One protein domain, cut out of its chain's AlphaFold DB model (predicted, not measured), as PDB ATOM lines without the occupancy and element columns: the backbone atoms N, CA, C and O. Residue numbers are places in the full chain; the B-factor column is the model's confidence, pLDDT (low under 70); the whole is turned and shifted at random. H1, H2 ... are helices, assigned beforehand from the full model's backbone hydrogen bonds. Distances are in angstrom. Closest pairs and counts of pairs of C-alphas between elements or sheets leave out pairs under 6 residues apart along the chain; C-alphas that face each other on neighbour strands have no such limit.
ATOM      1  N   GLY A  22      98.861 100.189  86.420       49.12
ATOM      2  CA  GLY A  22      98.018 101.265  86.973       49.12
ATOM      3  C   GLY A  22      98.779 102.467  87.556       49.12
ATOM      4  O   GLY A  22      98.348 103.051  88.548       49.12
ATOM      5  N   TRP A  23      99.921 102.835  86.979       55.84
ATOM      6  CA  TRP A  23     100.727 103.973  87.383       55.84
ATOM      7  C   TRP A  23     100.220 105.213  86.636       55.84
ATOM      8  O   TRP A  23     100.343 105.289  85.409       55.84
ATOM      9  N   PRO A  24      99.631 106.199  87.335       70.38
ATOM     10  CA  PRO A  24      99.173 107.438  86.719       70.38
ATOM     11  C   PRO A  24     100.391 108.302  86.351       70.38
ATOM     12  O   PRO A  24     100.760 109.219  87.070       70.38
ATOM     13  N   LEU A  25     101.066 107.980  85.248       80.81
ATOM     14  CA  LEU A  25     102.201 108.747  84.731       80.81
ATOM     15  C   LEU A  25     101.724 109.750  83.679       80.81
ATOM     16  O   LEU A  25     100.950 109.404  82.776       80.81
ATOM     17  N   GLY A  26     102.225 110.984  83.751       84.62
ATOM     18  CA  GLY A  26     102.015 111.969  82.693       84.62
ATOM     19  C   GLY A  26     102.683 111.542  81.381       84.62
ATOM     20  O   GLY A  26     103.642 110.772  81.383       84.62
ATOM     21  N   LYS A  27     102.220 112.075  80.239       88.50
ATOM     22  CA  LYS A  27     102.784 111.760  78.905       88.50
ATOM     23  C   LYS A  27     104.310 111.930  78.856       88.50
ATOM     24  O   LYS A  27     105.002 111.111  78.268       88.50
ATOM     25  N   VAL A  28     104.813 112.966  79.525       89.50
ATOM     26  CA  VAL A  28     106.244 113.288  79.601       89.50
ATOM     27  C   VAL A  28     107.023 112.243  80.407       89.50
ATOM     28  O   VAL A  28     108.087 111.814  79.979       89.50
ATOM     29  N   ALA A  29     106.485 111.786  81.541       89.19
ATOM     30  CA  ALA A  29     107.132 110.743  82.335       89.19
ATOM     31  C   ALA A  29     107.122 109.391  81.626       89.19
ATOM     32  O   ALA A  29     108.117 108.679  81.680       89.19
ATOM     33  N   LYS A  30     106.052 109.065  80.892       90.38
ATOM     34  CA  LYS A  30     106.017 107.857  80.053       90.38
ATOM     35  C   LYS A  30     107.127 107.857  79.001       90.38
ATOM     36  O   LYS A  30     107.802 106.847  78.841       90.38
ATOM     37  N   LEU A  31     107.353 108.995  78.341       92.00
ATOM     38  CA  LEU A  31     108.439 109.143  77.372       92.00
ATOM     39  C   LEU A  31     109.818 108.957  78.025       92.00
ATOM     40  O   LEU A  31     110.668 108.263  77.479       92.00
ATOM     41  N   GLU A  32     110.035 109.529  79.209       92.94
ATOM     42  CA  GLU A  32     111.299 109.388  79.946       92.94
ATOM     43  C   GLU A  32     111.526 107.964  80.488       92.94
ATOM     44  O   GLU A  32     112.669 107.508  80.537       92.94
ATOM     45  N   VAL A  33     110.465 107.238  80.861       92.94
ATOM     46  CA  VAL A  33     110.544 105.803  81.191       92.94
ATOM     47  C   VAL A  33     110.927 105.005  79.949       92.94
ATOM     48  O   VAL A  33     111.871 104.216  79.994       92.94
ATOM     49  N   LEU A  34     110.246 105.250  78.824       93.88
ATOM     50  CA  LEU A  34     110.531 104.583  77.554       93.88
ATOM     51  C   LEU A  34     111.983 104.817  77.121       93.88
ATOM     52  O   LEU A  34     112.670 103.868  76.754       93.88
ATOM     53  N   ARG A  35     112.473 106.055  77.249       94.38
ATOM     54  CA  ARG A  35     113.851 106.432  76.916       94.38
ATOM     55  C   ARG A  35     114.913 105.648  77.690       94.38
ATOM     56  O   ARG A  35     116.034 105.558  77.212       94.38
ATOM     57  N   ARG A  36     114.602 105.079  78.856       95.31
ATOM     58  CA  ARG A  36     115.556 104.289  79.656       95.31
ATOM     59  C   ARG A  36     115.348 102.791  79.494       95.31
ATOM     60  O   ARG A  36     116.304 102.061  79.257       95.31
ATOM     61  N   LEU A  37     114.097 102.340  79.578       95.50
ATOM     62  CA  LEU A  37     113.774 100.914  79.525       95.50
ATOM     63  C   LEU A  37     113.980 100.314  78.131       95.50
ATOM     64  O   LEU A  37     114.419  99.171  78.034       95.50
ATOM     65  N   LEU A  38     113.705 101.065  77.058       95.88
ATOM     66  CA  LEU A  38     113.877 100.554  75.696       95.88
ATOM     67  C   LEU A  38     115.364 100.348  75.343       95.88
ATOM     68  O   LEU A  38     115.709  99.239  74.932       95.88
ATOM     69  N   PRO A  39     116.274 101.318  75.572       97.50
ATOM     70  CA  PRO A  39     117.709 101.075  75.433       97.50
ATOM     71  C   PRO A  39     118.245  99.984  76.359       97.50
ATOM     72  O   PRO A  39     119.085  99.206  75.926       97.50
ATOM     73  N   LEU A  40     117.746  99.882  77.599       97.69
ATOM     74  CA  LEU A  40     118.145  98.809  78.518       97.69
ATOM     75  C   LEU A  40     117.839  97.444  77.898       97.69
ATOM     76  O   LEU A  40     118.718  96.592  77.823       97.69
ATOM     77  N   PHE A  41     116.606  97.257  77.426       97.12
ATOM     78  CA  PHE A  41     116.175  96.005  76.814       97.12
ATOM     79  C   PHE A  41     117.002  95.666  75.568       97.12
ATOM     80  O   PHE A  41     117.465  94.538  75.430       97.12
ATOM     81  N   LEU A  42     117.241  96.646  74.690       97.06
ATOM     82  CA  LEU A  42     118.053  96.456  73.485       97.06
ATOM     83  C   LEU A  42     119.522  96.150  73.798       97.06
ATOM     84  O   LEU A  42     120.124  95.320  73.122       97.06
ATOM     85  N   ALA A  43     120.094  96.779  74.827       97.31
ATOM     86  CA  ALA A  43     121.456  96.503  75.273       97.31
ATOM     87  C   ALA A  43     121.582  95.093  75.871       97.31
ATOM     88  O   ALA A  43     122.516  94.368  75.534       97.31
ATOM     89  N   VAL A  44     120.615  94.680  76.701       97.00
ATOM     90  CA  VAL A  44     120.539  93.312  77.238       97.00
ATOM     91  C   VAL A  44     120.406  92.303  76.097       97.00
ATOM     92  O   VAL A  44     121.172  91.346  76.046       97.00
ATOM     93  N   LEU A  45     119.497  92.537  75.145       95.50
ATOM     94  CA  LEU A  45     119.307  91.665  73.984       95.50
ATOM     95  C   LEU A  45     120.563  91.588  73.106       95.50
ATOM     96  O   LEU A  45     120.918  90.502  72.658       95.50
ATOM     97  N   GLY A  46     121.265  92.705  72.905       95.88
ATOM     98  CA  GLY A  46     122.534  92.732  72.178       95.88
ATOM     99  C   GLY A  46     123.616  91.888  72.856       95.88
ATOM    100  O   GLY A  46     124.258  91.076  72.193       95.88
ATOM    101  N   LEU A  47     123.786  92.013  74.178       95.62
ATOM    102  CA  LEU A  47     124.767  91.210  74.921       95.62
ATOM    103  C   LEU A  47     124.414  89.722  74.949       95.62
ATOM    104  O   LEU A  47     125.281  88.887  74.703       95.62
ATOM    105  N   VAL A  48     123.150  89.385  75.211       95.25
ATOM    106  CA  VAL A  48     122.683  87.989  75.195       95.25
ATOM    107  C   VAL A  48     122.848  87.398  73.793       95.25
ATOM    108  O   VAL A  48     123.392  86.308  73.633       95.25
ATOM    109  N   GLY A  49     122.454  88.146  72.758       91.88
ATOM    110  CA  GLY A  49     122.563  87.731  71.362       91.88
ATOM    111  C   GLY A  49     124.000  87.452  70.928       91.88
ATOM    112  O   GLY A  49     124.212  86.515  70.165       91.88
ATOM    113  N   PHE A  50     124.976  88.213  71.444       92.38
ATOM    114  CA  PHE A  50     126.406  88.015  71.170       92.38
ATOM    115  C   PHE A  50     126.921  86.650  71.651       92.38
ATOM    116  O   PHE A  50     127.831  86.097  71.043       92.38
ATOM    117  N   VAL A  51     126.342  86.112  72.729       87.62
ATOM    118  CA  VAL A  51     126.749  84.830  73.328       87.62
ATOM    119  C   VAL A  51     125.942  83.654  72.773       87.62
ATOM    120  O   VAL A  51     126.477  82.556  72.658       87.62
ATOM    121  N   SER A  52     124.662  83.857  72.450       79.12
ATOM    122  CA  SER A  52     123.756  82.754  72.113       79.12
ATOM    123  C   SER A  52     123.735  82.389  70.624       79.12
ATOM    124  O   SER A  52     124.210  81.322  70.250       79.12
ATOM    125  N   PHE A  53     123.109  83.216  69.777       69.69
ATOM    126  CA  PHE A  53     122.723  82.801  68.416       69.69
ATOM    127  C   PHE A  53     122.740  83.921  67.368       69.69
ATOM    128  O   PHE A  53     122.587  83.646  66.177       69.69
ATOM    129  N   MET A  54     122.869  85.185  67.778       76.75
ATOM    130  CA  MET A  54     122.866  86.298  66.835       76.75
ATOM    131  C   MET A  54     124.279  86.523  66.302       76.75
ATOM    132  O   MET A  54     125.268  86.361  67.013       76.75
ATOM    133  N   THR A  55     124.386  86.938  65.039       86.88
ATOM    134  CA  THR A  55     125.687  87.327  64.484       86.88
ATOM    135  C   THR A  55     126.274  88.494  65.297       86.88
ATOM    136  O   THR A  55     125.517  89.379  65.722       86.88
ATOM    137  N   PRO A  56     127.607  88.574  65.470       91.62
ATOM    138  CA  PRO A  56     128.252  89.701  66.151       91.62
ATOM    139  C   PRO A  56     127.826  91.067  65.592       91.62
ATOM    140  O   PRO A  56     127.714  92.046  66.332       91.62
ATOM    141  N   VAL A  57     127.521  91.116  64.290       92.94
ATOM    142  CA  VAL A  57     127.012  92.301  63.590       92.94
ATOM    143  C   VAL A  57     125.641  92.716  64.122       92.94
ATOM    144  O   VAL A  57     125.460  93.869  64.505       92.94
ATOM    145  N   THR A  58     124.682  91.788  64.205       92.50
ATOM    146  CA  THR A  58     123.335  92.083  64.726       92.50
ATOM    147  C   THR A  58     123.357  92.508  66.194       92.50
ATOM    148  O   THR A  58     122.682  93.468  66.558       92.50
ATOM    149  N   SER A  59     124.191  91.875  67.022       93.69
ATOM    150  CA  SER A  59     124.354  92.244  68.434       93.69
ATOM    151  C   SER A  59     124.937  93.648  68.600       93.69
ATOM    152  O   SER A  59     124.425  94.450  69.384       93.69
ATOM    153  N   SER A  60     125.961  93.977  67.808       93.94
ATOM    154  CA  SER A  60     126.566  95.313  67.791       93.94
ATOM    155  C   SER A  60     125.570  96.372  67.313       93.94
ATOM    156  O   SER A  60     125.489  97.452  67.898       93.94
ATOM    157  N   ALA A  61     124.754  96.046  66.304       96.00
ATOM    158  CA  ALA A  61     123.687  96.919  65.828       96.00
ATOM    159  C   ALA A  61     122.630  97.183  66.914       96.00
ATOM    160  O   ALA A  61     122.226  98.332  67.087       96.00
ATOM    161  N   CYS A  62     122.223  96.178  67.700       96.12
ATOM    162  CA  CYS A  62     121.290  96.372  68.819       96.12
ATOM    163  C   CYS A  62     121.825  97.361  69.864       96.12
ATOM    164  O   CYS A  62     121.085  98.243  70.306       96.12
ATOM    165  N   ILE A  63     123.109  97.263  70.216       95.81
ATOM    166  CA  ILE A  63     123.754  98.190  71.160       95.81
ATOM    167  C   ILE A  63     123.845  99.598  70.555       95.81
ATOM    168  O   ILE A  63     123.500 100.577  71.218       95.81
ATOM    169  N   ALA A  64     124.237  99.718  69.283       97.25
ATOM    170  CA  ALA A  64     124.293 101.005  68.590       97.25
ATOM    171  C   ALA A  64     122.911 101.682  68.525       97.25
ATOM    172  O   ALA A  64     122.790 102.877  68.798       97.25
ATOM    173  N   VAL A  65     121.855 100.914  68.238       97.44
ATOM    174  CA  VAL A  65     120.467 101.398  68.238       97.44
ATOM    175  C   VAL A  65     120.023 101.800  69.644       97.44
ATOM    176  O   VAL A  65     119.380 102.836  69.792       97.44
ATOM    177  N   ALA A  66     120.394 101.051  70.686       96.44
ATOM    178  CA  ALA A  66     120.100 101.421  72.071       96.44
ATOM    179  C   ALA A  66     120.684 102.801  72.425       96.44
ATOM    180  O   ALA A  66     119.967 103.669  72.934       96.44
ATOM    181  N   ILE A  67     121.959 103.028  72.090       96.50
ATOM    182  CA  ILE A  67     122.644 104.313  72.292       96.50
ATOM    183  C   ILE A  67     121.967 105.414  71.466       96.50
ATOM    184  O   ILE A  67     121.665 106.485  71.995       96.50
ATOM    185  N   GLY A  68     121.673 105.133  70.193       96.62
ATOM    186  CA  GLY A  68     121.006 106.067  69.289       96.62
ATOM    187  C   GLY A  68     119.632 106.501  69.799       96.62
ATOM    188  O   GLY A  68     119.340 107.692  69.820       96.62
ATOM    189  N   ILE A  69     118.810 105.569  70.287       94.56
ATOM    190  CA  ILE A  69     117.494 105.868  70.871       94.56
ATOM    191  C   ILE A  69     117.641 106.718  72.135       94.56
ATOM    192  O   ILE A  69     116.918 107.704  72.292       94.56
ATOM    193  N   TYR A  70     118.573 106.368  73.029       94.50
ATOM    194  CA  TYR A  70     118.795 107.138  74.256       94.50
ATOM    195  C   TYR A  70     119.223 108.584  73.956       94.50
ATOM    196  O   TYR A  70     118.761 109.508  74.629       94.50
ATOM    197  N   ALA A  71     120.068 108.774  72.937       94.44
ATOM    198  CA  ALA A  71     120.573 110.078  72.515       94.44
ATOM    199  C   ALA A  71     119.558 110.897  71.695       94.44
ATOM    200  O   ALA A  71     119.508 112.119  71.833       94.44
ATOM    201  N   ALA A  72     118.749 110.248  70.851       94.38
ATOM    202  CA  ALA A  72     117.818 110.918  69.942       94.38
ATOM    203  C   ALA A  72     116.494 111.319  70.608       94.38
ATOM    204  O   ALA A  72     115.841 112.266  70.162       94.38
ATOM    205  N   LEU A  73     116.064 110.609  71.658       91.19
ATOM    206  CA  LEU A  73     114.791 110.905  72.311       91.19
ATOM    207  C   LEU A  73     114.831 112.273  73.018       91.19
ATOM    208  O   LEU A  73     115.722 112.529  73.836       91.19
ATOM    209  N   PRO A  74     113.849 113.155  72.753       88.12
ATOM    210  CA  PRO A  74     113.896 114.532  73.215       88.12
ATOM    211  C   PRO A  74     113.832 114.616  74.740       88.12
ATOM    212  O   PRO A  74     113.023 113.957  75.396       88.12
ATOM    213  N   LEU A  75     114.673 115.482  75.303       87.06
ATOM    214  CA  LEU A  75     114.673 115.792  76.730       87.06
ATOM    215  C   LEU A  75     113.437 116.632  77.098       87.06
ATOM    216  O   LEU A  75     113.119 117.599  76.394       87.06
ATOM    217  N   PRO A  76     112.762 116.339  78.223       85.25
ATOM    218  CA  PRO A  76     111.651 117.141  78.702       85.25
ATOM    219  C   PRO A  76     112.143 118.541  79.063       85.25
ATOM    220  O   PRO A  76     113.040 118.713  79.891       85.25
ATOM    221  N   ARG A  77     111.537 119.558  78.449       84.38
ATOM    222  CA  ARG A  77     111.784 120.959  78.793       84.38
ATOM    223  C   ARG A  77     110.745 121.411  79.809       84.38
ATOM    224  O   ARG A  77     109.543 121.325  79.553       84.38
ATOM    225  N   ALA A  78     111.206 121.876  80.964       84.88
ATOM    226  CA  ALA A  78     110.323 122.530  81.917       84.88
ATOM    227  C   ALA A  78     109.898 123.915  81.400       84.88
ATOM    228  O   ALA A  78     110.636 124.543  80.634       84.88
ATOM    229  N   PRO A  79     108.711 124.399  81.805       85.38
ATOM    230  CA  PRO A  79     108.306 125.775  81.539       85.38
ATOM    231  C   PRO A  79     109.321 126.787  82.097       85.38
ATOM    232  O   PRO A  79     110.030 126.506  83.060       85.38
ATOM    233  N   ALA A  80     109.356 127.995  81.537       83.31
ATOM    234  CA  ALA A  80     110.196 129.068  82.068       83.31
ATOM    235  C   ALA A  80     109.755 129.501  83.483       83.31
ATOM    236  O   ALA A  80     108.556 129.568  83.780       83.31
ATOM    237  N   GLY A  81     110.727 129.832  84.343       81.50
ATOM    238  CA  GLY A  81     110.488 130.280  85.726       81.50
ATOM    239  C   GLY A  81     110.104 129.156  86.691       81.50
ATOM    240  O   GLY A  81     109.442 129.398  87.698       81.50
ATOM    241  N   VAL A  82     110.462 127.923  86.344       86.31
ATOM    242  CA  VAL A  82     110.157 126.720  87.107       86.31
ATOM    243  C   VAL A  82     111.345 126.309  87.961       86.31
ATOM    244  O   VAL A  82     112.496 126.403  87.547       86.31
ATOM    245  N   ILE A  83     111.031 125.809  89.146       84.25
ATOM    246  CA  ILE A  83     111.974 125.273  90.107       84.25
ATOM    247  C   ILE A  83     112.000 123.761  89.948       84.25
ATOM    248  O   ILE A  83     110.967 123.096  90.067       84.25
ATOM    249  N   GLN A  84     113.183 123.223  89.681       83.50
ATOM    250  CA  GLN A  84     113.410 121.787  89.594       83.50
ATOM    251  C   GLN A  84     114.173 121.297  90.825       83.50
ATOM    252  O   GLN A  84     114.989 122.043  91.372       83.50
ATOM    253  N   PRO A  85     113.936 120.050  91.266       74.88
ATOM    254  CA  PRO A  85     114.830 119.424  92.224       74.88
ATOM    255  C   PRO A  85     116.221 119.331  91.586       74.88
ATOM    256  O   PRO A  85     116.336 118.920  90.433       74.88
ATOM    257  N   ASN A  86     117.267 119.714  92.317       77.81
ATOM    258  CA  ASN A  86     118.645 119.493  91.890       77.81
ATOM    259  C   ASN A  86     119.122 118.154  92.475       77.81
ATOM    260  O   ASN A  86     119.416 118.101  93.674       77.81
ATOM    261  N   PRO A  87     119.113 117.051  91.704       73.31
ATOM    262  CA  PRO A  87     119.496 115.757  92.235       73.31
ATOM    263  C   PRO A  87     121.014 115.677  92.413       73.31
ATOM    264  O   PRO A  87     121.787 116.078  91.543       73.31
ATOM    265  N   SER A  88     121.427 115.099  93.537       75.19
ATOM    266  CA  SER A  88     122.786 114.616  93.755       75.19
ATOM    267  C   SER A  88     122.693 113.107  93.993       75.19
ATOM    268  O   SER A  88     122.132 112.707  95.019       75.19
ATOM    269  N   PRO A  89     123.148 112.249  93.061       81.88
ATOM    270  CA  PRO A  89     123.914 112.550  91.843       81.88
ATOM    271  C   PRO A  89     123.069 113.131  90.685       81.88
ATOM    272  O   PRO A  89     121.845 112.985  90.680       81.88
ATOM    273  N   PRO A  90     123.700 113.768  89.673       87.75
ATOM    274  CA  PRO A  90     122.993 114.308  88.515       87.75
ATOM    275  C   PRO A  90     122.294 113.203  87.711       87.75
ATOM    276  O   PRO A  90     122.725 112.052  87.709       87.75
ATOM    277  N   VAL A  91     121.251 113.563  86.954       89.00
ATOM    278  CA  VAL A  91     120.391 112.584  86.253       89.00
ATOM    279  C   VAL A  91     121.158 111.680  85.282       89.00
ATOM    280  O   VAL A  91     120.871 110.494  85.168       89.00
ATOM    281  N   TRP A  92     122.148 112.216  84.567       90.88
ATOM    282  CA  TRP A  92     122.973 111.390  83.680       90.88
ATOM    283  C   TRP A  92     123.808 110.370  84.473       90.88
ATOM    284  O   TRP A  92     124.030 109.262  84.001       90.88
ATOM    285  N   GLY A  93     124.208 110.716  85.702       92.44
ATOM    286  CA  GLY A  93     124.894 109.820  86.627       92.44
ATOM    287  C   GLY A  93     123.967 108.726  87.153       92.44
ATOM    288  O   GLY A  93     124.347 107.559  87.151       92.44
ATOM    289  N   THR A  94     122.726 109.061  87.527       91.12
ATOM    290  CA  THR A  94     121.731 108.035  87.895       91.12
ATOM    291  C   THR A  94     121.424 107.098  86.731       91.12
ATOM    292  O   THR A  94     121.290 105.896  86.938       91.12
ATOM    293  N   ASP A  95     121.361 107.626  85.504       94.56
ATOM    294  CA  ASP A  95     121.131 106.822  84.302       94.56
ATOM    295  C   ASP A  95     122.304 105.866  84.054       94.56
ATOM    296  O   ASP A  95     122.083 104.675  83.842       94.56
ATOM    297  N   LEU A  96     123.545 106.355  84.159       95.75
ATOM    298  CA  LEU A  96     124.745 105.530  84.032       95.75
ATOM    299  C   LEU A  96     124.759 104.390  85.058       95.75
ATOM    300  O   LEU A  96     124.984 103.245  84.676       95.75
ATOM    301  N   ILE A  97     124.467 104.674  86.331       94.56
ATOM    302  CA  ILE A  97     124.377 103.643  87.379       94.56
ATOM    303  C   ILE A  97     123.284 102.626  87.028       94.56
ATOM    304  O   ILE A  97     123.512 101.421  87.115       94.56
ATOM    305  N   GLY A  98     122.111 103.093  86.592       95.69
ATOM    306  CA  GLY A  98     121.012 102.219  86.193       95.69
ATOM    307  C   GLY A  98     121.394 101.275  85.050       95.69
ATOM    308  O   GLY A  98     121.103 100.085  85.130       95.69
ATOM    309  N   PHE A  99     122.098 101.763  84.024       97.38
ATOM    310  CA  PHE A  99     122.588 100.918  82.931       97.38
ATOM    311  C   PHE A  99     123.728  99.988  83.364       97.38
ATOM    312  O   PHE A  99     123.695  98.811  83.012       97.38
ATOM    313  N   LEU A 100     124.691 100.472  84.154       96.75
ATOM    314  CA  LEU A 100     125.810  99.666  84.663       96.75
ATOM    315  C   LEU A 100     125.355  98.526  85.572       96.75
ATOM    316  O   LEU A 100     126.000  97.487  85.602       96.75
ATOM    317  N   VAL A 101     124.257  98.702  86.303       96.00
ATOM    318  CA  VAL A 101     123.647  97.625  87.090       96.00
ATOM    319  C   VAL A 101     122.770  96.758  86.185       96.00
ATOM    320  O   VAL A 101     122.961  95.551  86.094       96.00
ATOM    321  N   GLY A 102     121.818  97.361  85.475       97.00
ATOM    322  CA  GLY A 102     120.799  96.619  84.738       97.00
ATOM    323  C   GLY A 102     121.365  95.759  83.611       97.00
ATOM    324  O   GLY A 102     121.049  94.577  83.534       97.00
ATOM    325  N   VAL A 103     122.217  96.323  82.751       97.56
ATOM    326  CA  VAL A 103     122.703  95.643  81.540       97.56
ATOM    327  C   VAL A 103     123.468  94.349  81.853       97.56
ATOM    328  O   VAL A 103     123.045  93.307  81.353       97.56
ATOM    329  N   PRO A 104     124.539  94.341  82.673       97.31
ATOM    330  CA  PRO A 104     125.296  93.115  82.917       97.31
ATOM    331  C   PRO A 104     124.502  92.091  83.731       97.31
ATOM    332  O   PRO A 104     124.495  90.918  83.370       97.31
ATOM    333  N   PHE A 105     123.799  92.504  84.793       97.69
ATOM    334  CA  PHE A 105     123.076  91.552  85.642       97.69
ATOM    335  C   PHE A 105     121.883  90.919  84.922       97.69
ATOM    336  O   PHE A 105     121.699  89.706  85.013       97.69
ATOM    337  N   LEU A 106     121.108  91.699  84.159       97.44
ATOM    338  CA  LEU A 106     119.998  91.151  83.376       97.44
ATOM    339  C   LEU A 106     120.501  90.316  82.191       97.44
ATOM    340  O   LEU A 106     119.907  89.280  81.905       97.44
ATOM    341  N   ALA A 107     121.596  90.705  81.527       96.81
ATOM    342  CA  ALA A 107     122.174  89.894  80.454       96.81
ATOM    343  C   ALA A 107     122.688  88.545  80.974       96.81
ATOM    344  O   ALA A 107     122.332  87.509  80.416       96.81
ATOM    345  N   LEU A 108     123.453  88.536  82.073       95.94
ATOM    346  CA  LEU A 108     123.930  87.298  82.700       95.94
ATOM    347  C   LEU A 108     122.771  86.410  83.158       95.94
ATOM    348  O   LEU A 108     122.799  85.205  82.927       95.94
ATOM    349  N   ALA A 109     121.728  86.997  83.745       95.88
ATOM    350  CA  ALA A 109     120.529  86.260  84.114       95.88
ATOM    351  C   ALA A 109     119.832  85.601  82.914       95.88
ATOM    352  O   ALA A 109     119.437  84.438  82.996       95.88
ATOM    353  N   MET A 110     119.694  86.324  81.801       94.94
ATOM    354  CA  MET A 110     119.084  85.797  80.577       94.94
ATOM    355  C   MET A 110     119.946  84.707  79.927       94.94
ATOM    356  O   MET A 110     119.403  83.703  79.468       94.94
ATOM    357  N   ILE A 111     121.275  84.853  79.938       94.06
ATOM    358  CA  ILE A 111     122.205  83.794  79.509       94.06
ATOM    359  C   ILE A 111     122.043  82.559  80.407       94.06
ATOM    360  O   ILE A 111     121.936  81.444  79.904       94.06
ATOM    361  N   GLY A 112     121.948  82.753  81.725       92.88
ATOM    362  CA  GLY A 112     121.694  81.680  82.688       92.88
ATOM    363  C   GLY A 112     120.377  80.943  82.445       92.88
ATOM    364  O   GLY A 112     120.331  79.720  82.555       92.88
ATOM    365  N   LEU A 113     119.326  81.674  82.058       91.75
ATOM    366  CA  LEU A 113     118.036  81.100  81.672       91.75
ATOM    367  C   LEU A 113     118.167  80.218  80.418       91.75
ATOM    368  O   LEU A 113     117.595  79.130  80.369       91.75
ATOM    369  N   PHE A 114     118.943  80.663  79.427       89.19
ATOM    370  CA  PHE A 114     119.215  79.889  78.213       89.19
ATOM    371  C   PHE A 114     120.059  78.637  78.506       89.19
ATOM    372  O   PHE A 114     119.805  77.576  77.949       89.19
ATOM    373  N   MET A 115     121.013  78.737  79.434       88.94
ATOM    374  CA  MET A 115     121.895  77.642  79.858       88.94
ATOM    375  C   MET A 115     121.373  76.893  81.100       88.94
ATOM    376  O   MET A 115     122.163  76.369  81.886       88.94
ATOM    377  N   SER A 116     120.053  76.853  81.316       83.50
ATOM    378  CA  SER A 116     119.441  76.368  82.570       83.50
ATOM    379  C   SER A 116     119.701  74.887  82.903       83.50
ATOM    380  O   SER A 116     119.553  74.477  84.061       83.50
ATOM    381  N   GLU A 117     120.123  74.099  81.911       86.25
ATOM    382  CA  GLU A 117     120.568  72.709  82.063       86.25
ATOM    383  C   GLU A 117     121.877  72.603  82.861       86.25
ATOM    384  O   GLU A 117     122.107  71.614  83.559       86.25
ATOM    385  N   TRP A 118     122.716  73.643  82.829       88.12
ATOM    386  CA  TRP A 118     123.949  73.705  83.599       88.12
ATOM    387  C   TRP A 118     123.682  74.246  85.007       88.12
ATOM    388  O   TRP A 118     123.041  75.285  85.183       88.12
ATOM    389  N   THR A 119     124.234  73.594  86.036       87.19
ATOM    390  CA  THR A 119     124.099  74.027  87.439       87.19
ATOM    391  C   THR A 119     124.515  75.491  87.633       87.19
ATOM    392  O   THR A 119     123.891  76.208  88.412       87.19
ATOM    393  N   GLY A 120     125.518  75.965  86.882       86.69
ATOM    394  CA  GLY A 120     125.944  77.369  86.879       86.69
ATOM    395  C   GLY A 120     124.902  78.340  86.305       86.69
ATOM    396  O   GLY A 120     124.758  79.448  86.819       86.69
ATOM    397  N   GLY A 121     124.113  77.918  85.311       89.00
ATOM    398  CA  GLY A 121     123.052  78.737  84.714       89.00
ATOM    399  C   GLY A 121     121.965  79.112  85.723       89.00
ATOM    400  O   GLY A 121     121.526  80.260  85.771       89.00
ATOM    401  N   ARG A 122     121.610  78.190  86.631       89.81
ATOM    402  CA  ARG A 122     120.635  78.450  87.710       89.81
ATOM    403  C   ARG A 122     121.103  79.535  88.680       89.81
ATOM    404  O   ARG A 122     120.303  80.372  89.087       89.81
ATOM    405  N   TRP A 123     122.394  79.556  89.016       93.25
ATOM    406  CA  TRP A 123     122.976  80.606  89.860       93.25
ATOM    407  C   TRP A 123     122.966  81.969  89.165       93.25
ATOM    408  O   TRP A 123     122.687  82.980  89.806       93.25
ATOM    409  N   MET A 124     123.193  82.003  87.851       93.50
ATOM    410  CA  MET A 124     123.125  83.244  87.077       93.50
ATOM    411  C   MET A 124     121.714  83.847  87.054       93.50
ATOM    412  O   MET A 124     121.586  85.067  87.097       93.50
ATOM    413  N   VAL A 125     120.646  83.037  87.077       94.00
ATOM    414  CA  VAL A 125     119.256  83.541  87.145       94.00
ATOM    415  C   VAL A 125     118.994  84.361  88.417       94.00
ATOM    416  O   VAL A 125     118.205  85.305  88.389       94.00
ATOM    417  N   ILE A 126     119.694  84.094  89.525       94.88
ATOM    418  CA  ILE A 126     119.553  84.882  90.765       94.88
ATOM    419  C   ILE A 126     119.969  86.349  90.548       94.88
ATOM    420  O   ILE A 126     119.455  87.246  91.222       94.88
ATOM    421  N   LEU A 127     120.809  86.630  89.544       95.81
ATOM    422  CA  LEU A 127     121.217  87.988  89.172       95.81
ATOM    423  C   LEU A 127     120.064  88.848  88.621       95.81
ATOM    424  O   LEU A 127     120.217  90.067  88.527       95.81
ATOM    425  N   ILE A 128     118.882  88.275  88.354       95.75
ATOM    426  CA  ILE A 128     117.666  89.063  88.090       95.75
ATOM    427  C   ILE A 128     117.382  90.014  89.255       95.75
ATOM    428  O   ILE A 128     116.990  91.152  89.017       95.75
ATOM    429  N   ILE A 129     117.602  89.591  90.503       93.75
ATOM    430  CA  ILE A 129     117.291  90.400  91.690       93.75
ATOM    431  C   ILE A 129     118.081  91.725  91.694       93.75
ATOM    432  O   ILE A 129     117.446  92.783  91.704       93.75
ATOM    433  N   PRO A 130     119.431  91.728  91.636       94.31
ATOM    434  CA  PRO A 130     120.191  92.970  91.516       94.31
ATOM    435  C   PRO A 130     119.956  93.675  90.173       94.31
ATOM    436  O   PRO A 130     119.929  94.904  90.140       94.31
ATOM    437  N   GLY A 131     119.713  92.938  89.084       93.44
ATOM    438  CA  GLY A 131     119.381  93.524  87.782       93.44
ATOM    439  C   GLY A 131     118.105  94.367  87.814       93.44
ATOM    440  O   GLY A 131     118.092  95.485  87.305       93.44
ATOM    441  N   LEU A 132     117.054  93.899  88.494       94.06
ATOM    442  CA  LEU A 132     115.789  94.626  88.656       94.06
ATOM    443  C   LEU A 132     115.933  95.913  89.476       94.06
ATOM    444  O   LEU A 132     115.079  96.795  89.373       94.06
ATOM    445  N   PHE A 133     117.023  96.073  90.234       90.88
ATOM    446  CA  PHE A 133     117.312  97.308  90.959       90.88
ATOM    447  C   PHE A 133     117.580  98.500  90.022       90.88
ATOM    448  O   PHE A 133     117.453  99.651  90.440       90.88
ATOM    449  N   CYS A 134     117.843  98.273  88.728       93.50
ATOM    450  CA  CYS A 134     117.919  99.362  87.752       93.50
ATOM    451  C   CYS A 134     116.576 100.091  87.561       93.50
ATOM    452  O   CYS A 134     116.557 101.287  87.269       93.50
ATOM    453  N   VAL A 135     115.442  99.403  87.753       91.44
ATOM    454  CA  VAL A 135     114.098  99.975  87.571       91.44
ATOM    455  C   VAL A 135     113.822 101.118  88.557       91.44
ATOM    456  O   VAL A 135     113.510 102.216  88.090       91.44
ATOM    457  N   PRO A 136     113.954 100.950  89.890       89.50
ATOM    458  CA  PRO A 136     113.769 102.060  90.822       89.50
ATOM    459  C   PRO A 136     114.781 103.191  90.596       89.50
ATOM    460  O   PRO A 136     114.399 104.353  90.711       89.50
ATOM    461  N   ILE A 137     116.022 102.887  90.195       90.19
ATOM    462  CA  ILE A 137     117.028 103.910  89.852       90.19
ATOM    463  C   ILE A 137     116.552 104.770  88.671       90.19
ATOM    464  O   ILE A 137     116.583 106.000  88.739       90.19
ATOM    465  N   PHE A 138     116.042 104.147  87.608       92.81
ATOM    466  CA  PHE A 138     115.478 104.883  86.479       92.81
ATOM    467  C   PHE A 138     114.220 105.664  86.854       92.81
ATOM    468  O   PHE A 138     114.037 106.779  86.369       92.81
ATOM    469  N   LEU A 139     113.367 105.138  87.733       89.62
ATOM    470  CA  LEU A 139     112.188 105.867  88.204       89.62
ATOM    471  C   LEU A 139     112.564 107.119  89.007       89.62
ATOM    472  O   LEU A 139     111.939 108.162  88.815       89.62
ATOM    473  N   ILE A 140     113.609 107.052  89.835       86.88
ATOM    474  CA  ILE A 140     114.178 108.226  90.514       86.88
ATOM    475  C   ILE A 140     114.616 109.272  89.479       86.88
ATOM    476  O   ILE A 140     114.225 110.439  89.559       86.88
ATOM    477  N   ALA A 141     115.373 108.850  88.464       89.88
ATOM    478  CA  ALA A 141     115.860 109.726  87.401       89.88
ATOM    479  C   ALA A 141     114.714 110.404  86.622       89.88
ATOM    480  O   ALA A 141     114.730 111.621  86.402       89.88
ATOM    481  N   VAL A 142     113.683 109.631  86.260       90.69
ATOM    482  CA  VAL A 142     112.464 110.124  85.599       90.69
ATOM    483  C   VAL A 142     111.762 111.156  86.474       90.69
ATOM    484  O   VAL A 142     111.367 112.217  85.978       90.69
ATOM    485  N   ARG A 143     111.622 110.884  87.775       86.69
ATOM    486  CA  ARG A 143     110.984 111.809  88.713       86.69
ATOM    487  C   ARG A 143     111.728 113.130  88.775       86.69
ATOM    488  O   ARG A 143     111.122 114.175  88.581       86.69
ATOM    489  N   HIS A 144     113.044 113.099  88.952       86.50
ATOM    490  CA  HIS A 144     113.841 114.325  89.018       86.50
ATOM    491  C   HIS A 144     113.739 115.175  87.747       86.50
ATOM    492  O   HIS A 144     113.733 116.400  87.835       86.50
ATOM    493  N   ARG A 145     113.611 114.550  86.571       87.81
ATOM    494  CA  ARG A 145     113.441 115.271  85.296       87.81
ATOM    495  C   ARG A 145     112.045 115.828  85.076       87.81
ATOM    496  O   ARG A 145     111.896 116.840  84.392       87.81
ATOM    497  N   THR A 146     111.026 115.137  85.569       88.94
ATOM    498  CA  THR A 146     109.629 115.438  85.228       88.94
ATOM    499  C   THR A 146     108.858 116.118  86.346       88.94
ATOM    500  O   THR A 146     107.774 116.645  86.079       88.94
ATOM    501  N   SER A 147     109.421 116.152  87.552       86.31
ATOM    502  CA  SER A 147     108.835 116.827  88.697       86.31
ATOM    503  C   SER A 147     109.382 118.242  88.844       86.31
ATOM    504  O   SER A 147     110.587 118.478  88.754       86.31
TER     505      SER A 147
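Overview. This is residues 22 to 147 of the 306 residues of an uncharacterized protein of Roseibium sp. TrichSKD4 (UniProt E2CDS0). The long helix H1 lies between two neighbours, H2 folded back along it in a hairpin and H3 on its other side, and the chain then comes back along H3 as a broken rod of three shorter helices, H4, H5 and H6. The H6 end of this rod also packs on the first part of H1, while the long link of residues 73 to 90 swings past that end of the body on its way from H2 to H3. The 126 printed residues hold six named helices, H1 to H6 in chain order, and no named strand; the class is all helix. The whole is only just compact, close to loose, with a radius of gyration of the C-alphas of 16.5 A, and spans 58 by 29 by 28 A.

Along the chain. H1, residues 27 to 51, is the longest helix at 36.5 A, and its C-alpha 27 stands at (102.784, 111.760, 78.905). H2 is residues 56 to 72, 23.9 A long. H3, residues 91 to 114, measures 33.7 A and begins with C-alpha 91 at (120.391, 112.584, 86.253). H4 is residues 119 to 125, 10.7 A, and H5 is residues 128 to 132, 5.9 A. H6, residues 134 to 146, is 18.3 A long and ends with C-alpha 146 at (109.629, 115.438, 85.228).

Arrangement. H1, H3 and H6 form a bundle, three helices that each touch the other two. H1 touches H3 at a steep tilt of 42 degrees, the same way, with Val 44 and Ala 107 as the closest C-alphas at 5.0 A. With residues 28 to 36 alone, H1 touches H6 at a shallow tilt of 31 degrees, opposite ways; their closest C-alphas, of Glu 32 and Val 142, are 5.8 A apart. H1 and H2 are a hairpin at a shallow tilt of 16 degrees, closest at the C-alphas of Pro 39 and Ala 66, 4.1 A. H2 is apart from H3. H3 is the hub, touching four helices. Its residues 91 to 102 touch H6 at a shallow tilt of 28 degrees, opposite ways, with C-alphas 98 and 134 closest at 4.5 A. Its residues 101 to 109 touch H5, with C-alphas 102 and 131 closest at 4.6 A. H3 and H4 are a hairpin at a shallow tilt of 32 degrees, closest at C-alphas 112 and 121, 3.8 A. In H2, H5 and H6 every O i to N i+4 pair is within hydrogen-bond range, against 18 of 21 in H1, 19 of 20 in H3 and 2 of 3 in H4.

Size, cuts and confidence. The outline is only just elongated, and the two C-alphas farthest apart, of Gly 81 and Glu 117, are 58.6 A from each other. The printed part has no cut. The link from H2 to H3 is long, with 18 residues, and the other four links are tight. The mean pLDDT of the printed part is 90.2, and residues 22 to 23 and residue 53 are under 70.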